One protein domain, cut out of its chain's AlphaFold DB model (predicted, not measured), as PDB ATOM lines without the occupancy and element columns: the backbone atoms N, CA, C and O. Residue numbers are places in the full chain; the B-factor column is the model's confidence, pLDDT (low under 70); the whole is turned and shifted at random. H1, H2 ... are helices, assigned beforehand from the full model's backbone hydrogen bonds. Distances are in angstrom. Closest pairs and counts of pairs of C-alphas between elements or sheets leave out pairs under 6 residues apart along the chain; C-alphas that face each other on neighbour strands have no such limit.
ATOM      1  N   LEU A  11     108.413  99.221 109.190       85.25
ATOM      2  CA  LEU A  11     108.190  98.539 110.456       85.25
ATOM      3  C   LEU A  11     109.231  97.428 110.608       85.25
ATOM      4  O   LEU A  11     109.248  96.484 109.822       85.25
ATOM      5  N   ILE A  12     110.110  97.556 111.601       84.06
ATOM      6  CA  ILE A  12     111.135  96.550 111.901       84.06
ATOM      7  C   ILE A  12     111.147  96.275 113.404       84.06
ATOM      8  O   ILE A  12     111.570  97.119 114.205       84.06
ATOM      9  N   ASP A  13     110.747  95.066 113.790       79.94
ATOM     10  CA  ASP A  13     110.733  94.649 115.195       79.94
ATOM     11  C   ASP A  13     112.022  93.933 115.643       79.94
ATOM     12  O   ASP A  13     112.289  93.868 116.843       79.94
ATOM     13  N   ASP A  14     112.909  93.560 114.715       86.94
ATOM     14  CA  ASP A  14     114.244  93.029 115.029       86.94
ATOM     15  C   ASP A  14     115.255  94.141 115.380       86.94
ATOM     16  O   ASP A  14     115.424  95.122 114.650       86.94
ATOM     17  N   TRP A  15     115.953  93.997 116.511       85.00
ATOM     18  CA  TRP A  15     116.901  95.003 117.003       85.00
ATOM     19  C   TRP A  15     118.087  95.238 116.056       85.00
ATOM     20  O   TRP A  15     118.445  96.394 115.806       85.00
ATOM     21  N   HIS A  16     118.683  94.177 115.516       90.06
ATOM     22  CA  HIS A  16     119.847  94.277 114.637       90.06
ATOM     23  C   HIS A  16     119.461  94.856 113.277       90.06
ATOM     24  O   HIS A  16     120.136  95.760 112.780       90.06
ATOM     25  N   ALA A  17     118.329  94.428 112.721       90.56
ATOM     26  CA  ALA A  17     117.789  94.983 111.489       90.56
ATOM     27  C   ALA A  17     117.443  96.471 111.643       90.56
ATOM     28  O   ALA A  17     117.680  97.252 110.723       90.56
ATOM     29  N   ARG A  18     116.954  96.906 112.816       89.31
ATOM     30  CA  ARG A  18     116.744  98.337 113.092       89.31
ATOM     31  C   ARG A  18     118.043  99.137 113.072       89.31
ATOM     32  O   ARG A  18     118.035 100.277 112.613       89.31
ATOM     33  N   ILE A  19     119.131  98.594 113.615       91.44
ATOM     34  CA  ILE A  19     120.439  99.262 113.581       91.44
ATOM     35  C   ILE A  19     120.903  99.403 112.132       91.44
ATOM     36  O   ILE A  19     121.240 100.504 111.707       91.44
ATOM     37  N   GLU A  20     120.851  98.317 111.366       94.06
ATOM     38  CA  GLU A  20     121.332  98.316 109.986       94.06
ATOM     39  C   GLU A  20     120.492  99.220 109.075       94.06
ATOM     40  O   GLU A  20     121.035 100.036 108.334       94.06
ATOM     41  N   ALA A  21     119.164  99.184 109.198       89.88
ATOM     42  CA  ALA A  21     118.286 100.072 108.444       89.88
ATOM     43  C   ALA A  21     118.566 101.557 108.741       89.88
ATOM     44  O   ALA A  21     118.582 102.381 107.825       89.88
ATOM     45  N   ARG A  22     118.851 101.906 110.006       89.88
ATOM     46  CA  ARG A  22     119.261 103.274 110.368       89.88
ATOM     47  C   ARG A  22     120.604 103.654 109.757       89.88
ATOM     48  O   ARG A  22     120.736 104.782 109.292       89.88
ATOM     49  N   ASN A  23     121.573 102.738 109.721       93.50
ATOM     50  CA  ASN A  23     122.868 102.979 109.076       93.50
ATOM     51  C   ASN A  23     122.719 103.276 107.576       93.50
ATOM     52  O   ASN A  23     123.524 104.013 107.013       93.50
ATOM     53  N   GLN A  24     121.663 102.758 106.945       91.62
ATOM     54  CA  GLN A  24     121.320 103.017 105.545       91.62
ATOM     55  C   GLN A  24     120.440 104.265 105.339       91.62
ATOM     56  O   GLN A  24     120.000 104.531 104.224       91.62
ATOM     57  N   GLY A  25     120.179 105.050 106.390       89.12
ATOM     58  CA  GLY A  25     119.372 106.272 106.309       89.12
ATOM     59  C   GLY A  25     117.863 106.033 106.210       89.12
ATOM     60  O   GLY A  25     117.118 106.958 105.886       89.12
ATOM     61  N   LEU A  26     117.389 104.815 106.491       87.75
ATOM     62  CA  LEU A  26     115.969 104.482 106.411       87.75
ATOM     63  C   LEU A  26     115.206 105.012 107.629       87.75
ATOM     64  O   LEU A  26     115.652 104.915 108.777       87.75
ATOM     65  N   THR A  27     114.001 105.527 107.380       87.81
ATOM     66  CA  THR A  27     113.082 105.930 108.448       87.81
ATOM     67  C   THR A  27     112.334 104.705 108.957       87.81
ATOM     68  O   THR A  27     111.523 104.110 108.249       87.81
ATOM     69  N   ILE A  28     112.594 104.339 110.210       89.19
ATOM     70  CA  ILE A  28     112.030 103.138 110.825       89.19
ATOM     71  C   ILE A  28     111.178 103.457 112.054       89.19
ATOM     72  O   ILE A  28     111.494 104.364 112.830       89.19
ATOM     73  N   LYS A  29     110.141 102.652 112.289       89.25
ATOM     74  CA  LYS A  29     109.463 102.539 113.590       89.25
ATOM     75  C   LYS A  29     109.389 101.071 113.994       89.25
ATOM     76  O   LYS A  29     109.366 100.188 113.150       89.25
ATOM     77  N   GLY A  30     109.382 100.825 115.300       89.06
ATOM     78  CA  GLY A  30     108.940  99.545 115.855       89.06
ATOM     79  C   GLY A  30     107.479  99.640 116.288       89.06
ATOM     80  O   GLY A  30     106.923 100.745 116.333       89.06
ATOM     81  N   THR A  31     106.891  98.513 116.676       92.06
ATOM     82  CA  THR A  31     105.485  98.422 117.108       92.06
ATOM     83  C   THR A  31     105.088  99.495 118.137       92.06
ATOM     84  O   THR A  31     104.124 100.231 117.927       92.06
ATOM     85  N   LEU A  32     105.884  99.700 119.194       93.81
ATOM     86  CA  LEU A  32     105.593 100.717 120.221       93.81
ATOM     87  C   LEU A  32     105.573 102.151 119.666       93.81
ATOM     88  O   LEU A  32     104.777 102.987 120.088       93.81
ATOM     89  N   GLY A  33     106.438 102.441 118.690       92.12
ATOM     90  CA  GLY A  33     106.487 103.747 118.035       92.12
ATOM     91  C   GLY A  33     105.263 104.005 117.157       92.12
ATOM     92  O   GLY A  33     104.829 105.153 117.045       92.12
ATOM     93  N   ILE A  34     104.690 102.958 116.553       93.19
ATOM     94  CA  ILE A  34     103.429 103.043 115.805       93.19
ATOM     95  C   ILE A  34     102.278 103.354 116.760       93.19
ATOM     96  O   ILE A  34     101.576 104.338 116.535       93.19
ATOM     97  N   LEU A  35     102.150 102.597 117.853       95.19
ATOM     98  CA  LEU A  35     101.114 102.817 118.868       95.19
ATOM     99  C   LEU A  35     101.179 104.234 119.451       95.19
ATOM    100  O   LEU A  35     100.170 104.933 119.501       95.19
ATOM    101  N   TYR A  36     102.379 104.709 119.794       95.06
ATOM    102  CA  TYR A  36     102.563 106.071 120.296       95.06
ATOM    103  C   TYR A  36     102.156 107.125 119.259       95.06
ATOM    104  O   TYR A  36     101.569 108.150 119.596       95.06
ATOM    105  N   SER A  37     102.433 106.871 117.977       93.31
ATOM    106  CA  SER A  37     102.048 107.784 116.895       93.31
ATOM    107  C   SER A  37     100.540 107.808 116.670       93.31
ATOM    108  O   SER A  37      99.997 108.882 116.420       93.31
ATOM    109  N   ALA A  38      99.872 106.657 116.773       94.75
ATOM    110  CA  ALA A  38      98.420 106.558 116.689       94.75
ATOM    111  C   ALA A  38      97.755 107.336 117.832       94.75
ATOM    112  O   ALA A  38      96.876 108.153 117.568       94.75
ATOM    113  N   TYR A  39      98.256 107.181 119.063       95.62
ATOM    114  CA  TYR A  39      97.808 107.965 120.216       95.62
ATOM    115  C   TYR A  39      98.020 109.473 120.007       95.62
ATOM    116  O   TYR A  39      97.098 110.266 120.164       95.62
ATOM    117  N   LYS A  40      99.222 109.895 119.588       94.19
ATOM    118  CA  LYS A  40      99.530 111.320 119.350       94.19
ATOM    119  C   LYS A  40      98.756 111.935 118.185       94.19
ATOM    120  O   LYS A  40      98.664 113.156 118.126       94.19
ATOM    121  N   SER A  41      98.246 111.110 117.277       94.31
ATOM    122  CA  SER A  41      97.411 111.534 116.149       94.31
ATOM    123  C   SER A  41      95.915 111.383 116.442       94.31
ATOM    124  O   SER A  41      95.121 111.495 115.515       94.31
ATOM    125  N   GLU A  42      95.542 111.094 117.697       95.06
ATOM    126  CA  GLU A  42      94.154 110.931 118.159       95.06
ATOM    127  C   GLU A  42      93.371 109.837 117.406       95.06
ATOM    128  O   GLU A  42      92.144 109.852 117.357       95.06
ATOM    129  N   LEU A  43      94.079 108.864 116.820       97.06
ATOM    130  CA  LEU A  43      93.467 107.706 116.154       97.06
ATOM    131  C   LEU A  43      93.004 106.641 117.153       97.06
ATOM    132  O   LEU A  43      92.113 105.862 116.836       97.06
ATOM    133  N   ILE A  44      93.648 106.609 118.320       97.19
ATOM    134  CA  ILE A  44      93.276 105.805 119.484       97.19
ATOM    135  C   ILE A  44      93.350 106.690 120.724       97.19
ATOM    136  O   ILE A  44      94.164 107.624 120.782       97.19
ATOM    137  N   ASP A  45      92.526 106.401 121.721       96.25
ATOM    138  CA  ASP A  45      92.577 107.111 122.991       96.25
ATOM    139  C   ASP A  45      93.713 106.599 123.901       96.25
ATOM    140  O   ASP A  45      94.442 105.651 123.598       96.25
ATOM    141  N   PHE A  46      93.915 107.273 125.038       96.31
ATOM    142  CA  PHE A  46      94.975 106.894 125.976       96.31
ATOM    143  C   PHE A  46      94.752 105.507 126.593       96.31
ATOM    144  O   PHE A  46      95.726 104.815 126.873       96.31
ATOM    145  N   LYS A  47      93.497 105.111 126.823       96.44
ATOM    146  CA  LYS A  47      93.170 103.818 127.423       96.44
ATOM    147  C   LYS A  47      93.457 102.695 126.430       96.44
ATOM    148  O   LYS A  47      94.090 101.721 126.809       96.44
ATOM    149  N   GLU A  48      93.064 102.849 125.169       97.75
ATOM    150  CA  GLU A  48      93.385 101.908 124.090       97.75
ATOM    151  C   GLU A  48      94.901 101.761 123.907       97.75
ATOM    152  O   GLU A  48      95.419 100.655 123.751       97.75
ATOM    153  N   PHE A  49      95.632 102.875 123.981       97.38
ATOM    154  CA  PHE A  49      97.091 102.875 123.946       97.38
ATOM    155  C   PHE A  49      97.714 102.150 125.151       97.38
ATOM    156  O   PHE A  49      98.612 101.326 124.973       97.38
ATOM    157  N   GLU A  50      97.242 102.433 126.367       97.62
ATOM    158  CA  GLU A  50      97.704 101.778 127.593       97.62
ATOM    159  C   GLU A  50      97.417 100.272 127.574       97.62
ATOM    160  O   GLU A  50      98.319  99.476 127.846       97.62
ATOM    161  N   ASP A  51      96.196  99.878 127.210       97.75
ATOM    162  CA  ASP A  51      95.771  98.481 127.126       97.75
ATOM    163  C   ASP A  51      96.661  97.706 126.136       97.75
ATOM    164  O   ASP A  51      97.157  96.629 126.471       97.75
ATOM    165  N   ALA A  52      96.969  98.286 124.968       96.81
ATOM    166  CA  ALA A  52      97.863  97.674 123.982       96.81
ATOM    167  C   ALA A  52      99.305  97.500 124.498       96.81
ATOM    168  O   ALA A  52      99.927  96.458 124.274       96.81
ATOM    169  N   LEU A  53      99.856  98.496 125.202       96.31
ATOM    170  CA  LEU A  53     101.196  98.390 125.796       96.31
ATOM    171  C   LEU A  53     101.256  97.320 126.885       96.31
ATOM    172  O   LEU A  53     102.241  96.581 126.964       96.31
ATOM    173  N   ARG A  54     100.207  97.227 127.710       95.75
ATOM    174  CA  ARG A  54     100.089  96.192 128.739       95.75
ATOM    175  C   ARG A  54      99.978  94.815 128.106       95.75
ATOM    176  O   ARG A  54     100.683  93.918 128.548       95.75
ATOM    177  N   GLU A  55      99.169  94.639 127.067       95.75
ATOM    178  CA  GLU A  55      99.065  93.352 126.371       95.75
ATOM    179  C   GLU A  55     100.425  92.907 125.820       95.75
ATOM    180  O   GLU A  55     100.858  91.791 126.093       95.75
ATOM    181  N   ILE A  56     101.146  93.796 125.128       94.56
ATOM    182  CA  ILE A  56     102.481  93.497 124.588       94.56
ATOM    183  C   ILE A  56     103.464  93.108 125.697       94.56
ATOM    184  O   ILE A  56     104.223  92.160 125.523       94.56
ATOM    185  N   ALA A  57     103.450  93.816 126.829       93.44
ATOM    186  CA  ALA A  57     104.366  93.552 127.938       93.44
ATOM    187  C   ALA A  57     104.175  92.165 128.579       93.44
ATOM    188  O   ALA A  57     105.134  91.611 129.104       93.44
ATOM    189  N   HIS A  58     102.961  91.605 128.529       93.19
ATOM    190  CA  HIS A  58     102.639  90.301 129.122       93.19
ATOM    191  C   HIS A  58     102.697  89.139 128.116       93.19
ATOM    192  O   HIS A  58     102.351  88.010 128.466       93.19
ATOM    193  N   ARG A  59     103.085  89.392 126.860       92.44
ATOM    194  CA  ARG A  59     103.179  88.351 125.832       92.44
ATOM    195  C   ARG A  59     104.547  87.678 125.839       92.44
ATOM    196  O   ARG A  59     105.532  88.256 125.395       92.44
ATOM    197  N   ASP A  60     104.571  86.407 126.233       88.06
ATOM    198  CA  ASP A  60     105.785  85.574 126.252       88.06
ATOM    199  C   ASP A  60     106.333  85.241 124.849       88.06
ATOM    200  O   ASP A  60     107.463  84.775 124.701       88.06
ATOM    201  N   ASP A  61     105.535  85.458 123.801       90.81
ATOM    202  CA  ASP A  61     105.886  85.187 122.407       90.81
ATOM    203  C   ASP A  61     106.368  86.430 121.638       90.81
ATOM    204  O   ASP A  61     106.693  86.337 120.452       90.81
ATOM    205  N   ILE A  62     106.466  87.587 122.305       85.75
ATOM    206  CA  ILE A  62     106.972  88.840 121.737       85.75
ATOM    207  C   ILE A  62     108.233  89.285 122.479       85.75
ATOM    208  O   ILE A  62     108.289  89.348 123.700       85.75
ATOM    209  N   TRP A  63     109.261  89.668 121.722       85.56
ATOM    210  CA  TRP A  63     110.550  90.099 122.269       85.56
ATOM    211  C   TRP A  63     110.592  91.623 122.460       85.56
ATOM    212  O   TRP A  63     111.430  92.324 121.888       85.56
ATOM    213  N   ILE A  64     109.660  92.150 123.255       87.81
ATOM    214  CA  ILE A  64     109.611  93.559 123.666       87.81
ATOM    215  C   ILE A  64     109.643  93.591 125.192       87.81
ATOM    216  O   ILE A  64     108.800  92.983 125.838       87.81
ATOM    217  N   SER A  65     110.620  94.287 125.780       89.88
ATOM    218  CA  SER A  65     110.734  94.327 127.239       89.88
ATOM    219  C   SER A  65     109.619  95.163 127.867       89.88
ATOM    220  O   SER A  65     109.320  96.265 127.403       89.88
ATOM    221  N   GLU A  66     109.072  94.680 128.981       92.75
ATOM    222  CA  GLU A  66     108.095  95.408 129.800       92.75
ATOM    223  C   GLU A  66     108.602  96.809 130.182       92.75
ATOM    224  O   GLU A  66     107.890  97.798 130.017       92.75
ATOM    225  N   ASP A  67     109.876  96.926 130.570       94.12
ATOM    226  CA  ASP A  67     110.532  98.209 130.853       94.12
ATOM    227  C   ASP A  67     110.410  99.218 129.703       94.12
ATOM    228  O   ASP A  67     110.320 100.427 129.929       94.12
ATOM    229  N   LEU A  68     110.454  98.744 128.454       92.38
ATOM    230  CA  LEU A  68     110.324  99.612 127.291       92.38
ATOM    231  C   LEU A  68     108.870 100.060 127.106       92.38
ATOM    232  O   LEU A  68     108.648 101.236 126.816       92.38
ATOM    233  N   CYS A  69     107.897  99.171 127.326       95.19
ATOM    234  CA  CYS A  69     106.477  99.528 127.342       95.19
ATOM    235  C   CYS A  69     106.186 100.595 128.408       95.19
ATOM    236  O   CYS A  69     105.578 101.619 128.095       95.19
ATOM    237  N   THR A  70     106.700 100.418 129.626       94.75
ATOM    238  CA  THR A  70     106.533 101.376 130.732       94.75
ATOM    239  C   THR A  70     107.121 102.743 130.394       94.75
ATOM    240  O   THR A  70     106.432 103.753 130.502       94.75
ATOM    241  N   LYS A  71     108.353 102.800 129.865       94.88
ATOM    242  CA  LYS A  71     108.976 104.071 129.440       94.88
ATOM    243  C   LYS A  71     108.155 104.812 128.385       94.88
ATOM    244  O   LYS A  71     108.099 106.041 128.389       94.88
ATOM    245  N   VAL A  72     107.551 104.075 127.457       94.38
ATOM    246  CA  VAL A  72     106.710 104.652 126.401       94.38
ATOM    247  C   VAL A  72     105.388 105.176 126.977       94.38
ATOM    248  O   VAL A  72     104.947 106.260 126.584       94.38
ATOM    249  N   LEU A  73     104.795 104.470 127.945       95.06
ATOM    250  CA  LEU A  73     103.601 104.921 128.666       95.06
ATOM    251  C   LEU A  73     103.873 106.198 129.480       95.06
ATOM    252  O   LEU A  73     103.102 107.156 129.398       95.06
ATOM    253  N   ASP A  74     104.999 106.254 130.191       94.12
ATOM    254  CA  ASP A  74     105.423 107.426 130.967       94.12
ATOM    255  C   ASP A  74     105.641 108.657 130.071       94.12
ATOM    256  O   ASP A  74     105.206 109.768 130.385       94.12
ATOM    257  N   ALA A  75     106.257 108.470 128.902       92.12
ATOM    258  CA  ALA A  75     106.440 109.551 127.933       92.12
ATOM    259  C   ALA A  75     105.099 110.087 127.388       92.12
ATOM    260  O   ALA A  75     104.949 111.286 127.112       92.12
ATOM    261  N   ALA A  76     104.105 109.210 127.225       91.25
ATOM    262  CA  ALA A  76     102.769 109.571 126.759       91.25
ATOM    263  C   ALA A  76     101.952 110.317 127.825       91.25
ATOM    264  O   ALA A  76     101.256 111.281 127.490       91.25
ATOM    265  N   SER A  77     102.059 109.914 129.093       87.75
ATOM    266  CA  SER A  77     101.344 110.541 130.210       87.75
ATOM    267  C   SER A  77     101.919 111.918 130.563       87.75
ATOM    268  O   SER A  77     101.156 112.862 130.770       87.75
ATOM    269  N   ALA A  78     103.244 112.091 130.502       82.31
ATOM    270  CA  ALA A  78     103.891 113.392 130.687       82.31
ATOM    271  C   ALA A  78     103.437 114.428 129.640       82.31
ATOM    272  O   ALA A  78     103.244 115.600 129.958       82.31
ATOM    273  N   SER A  79     103.188 113.981 128.403       67.19
ATOM    274  CA  SER A  79     102.716 114.837 127.305       67.19
ATOM    275  C   SER A  79     101.291 115.373 127.510       67.19
ATOM    276  O   SER A  79     100.940 116.392 126.920       67.19
ATOM    277  N   LYS A  80     100.461 114.712 128.330       61.34
ATOM    278  CA  LYS A  80      99.086 115.152 128.632       61.34
ATOM    279  C   LYS A  80      99.056 116.414 129.501       61.34
ATOM    280  O   LYS A  80      98.134 117.215 129.383       61.34
ATOM    281  N   ASN A  81     100.082 116.615 130.329       56.19
ATOM    282  CA  ASN A  81     100.145 117.714 131.296       56.19
ATOM    283  C   ASN A  81     100.619 119.049 130.691       56.19
ATOM    284  O   ASN A  81     100.605 120.061 131.383       56.19
ATOM    285  N   SER A  82     101.035 119.073 129.419       53.00
ATOM    286  CA  SER A  82     101.535 120.284 128.745       53.00
ATOM    287  C   SER A  82     100.490 121.002 127.881       53.00
ATOM    288  O   SER A  82     100.756 122.106 127.422       53.00
TER     289      SER A  82
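What this domain is: This is residues 11 to 82 of the 85 residues of an uncharacterized protein of Thermoprotei archaeon (UniProt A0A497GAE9). Three helices, H2, H3 and H4, lie side by side in a small up-and-down bundle, their centres making a triangle, while a first short helix, H1, sits off by itself, joined to the bundle by the stretch of residues 24 to 30 and touching no helix. The loop of residues 58 to 65 turns the chain back from H3 into H4 at one end of the bundle. The printed part has 72 residues with four named helices, in the order H1, H2, H3, H4, and no named strand; the class is all helix. The whole is only just compact, close to loose, with a radius of gyration of the C-alphas of 13.0 A, and the C-alphas span 36 by 29 by 19 A along their three main axes.

Where its parts are: The printed part begins at Leu 11, and H1 follows at residues 15 to 23, with C-alpha 15 at (116.901, 95.003, 117.003) and 12.7 A from first to last C-alpha. H2 takes residues 31 to 40 and is 14.4 A long, beginning with C-alpha 31 at (105.485, 98.422, 117.108). H3, residues 46 to 57, measures 16.4 A between its first and last C-alphas. H4, residues 66 to 80, is the longest helix with 15 residues and 21.7 A, and ends with C-alpha 80 at (99.086, 115.152, 128.632).

How they stand to each other: H2, H3 and H4 form a bundle, helices that run along one another, and it is up and down, each helix running against the one before it in the chain. H2 and H3 touch and make a helical hairpin, opposite ways at a shallow tilt of 8 degrees; their closest C-alphas, those of Tyr 39 and Phe 49, are 6.4 A apart. H3 and H4 make a second helical hairpin and touch, opposite ways at a shallow tilt of 12 degrees, with their closest C-alphas, those of Ala 57 and Glu 66, 4.6 A apart. H2 and H4 touch and run the same way at a shallow tilt of 13 degrees; their closest C-alphas are those of Leu 32 and Cys 69, at 7.3 A. H1 is apart from H2, H3 and H4. In H1, H2 and H3 every O i to N i+4 pair is within hydrogen-bond range; in H4 10 of 11 are.

The domain as a whole: The two C-alphas farthest apart, those of Gln 24 and Asn 81, are 36.4 A from each other. The printed part has no cut. The link from H2 to H3 is tight, with 5 residues; those from H1 to H2, with 7, and from H3 to H4, with 8, are short. The mean pLDDT of the printed part is 90.3, and residues 79 to 82, of which 79 and 80 belong to H4, are under 70.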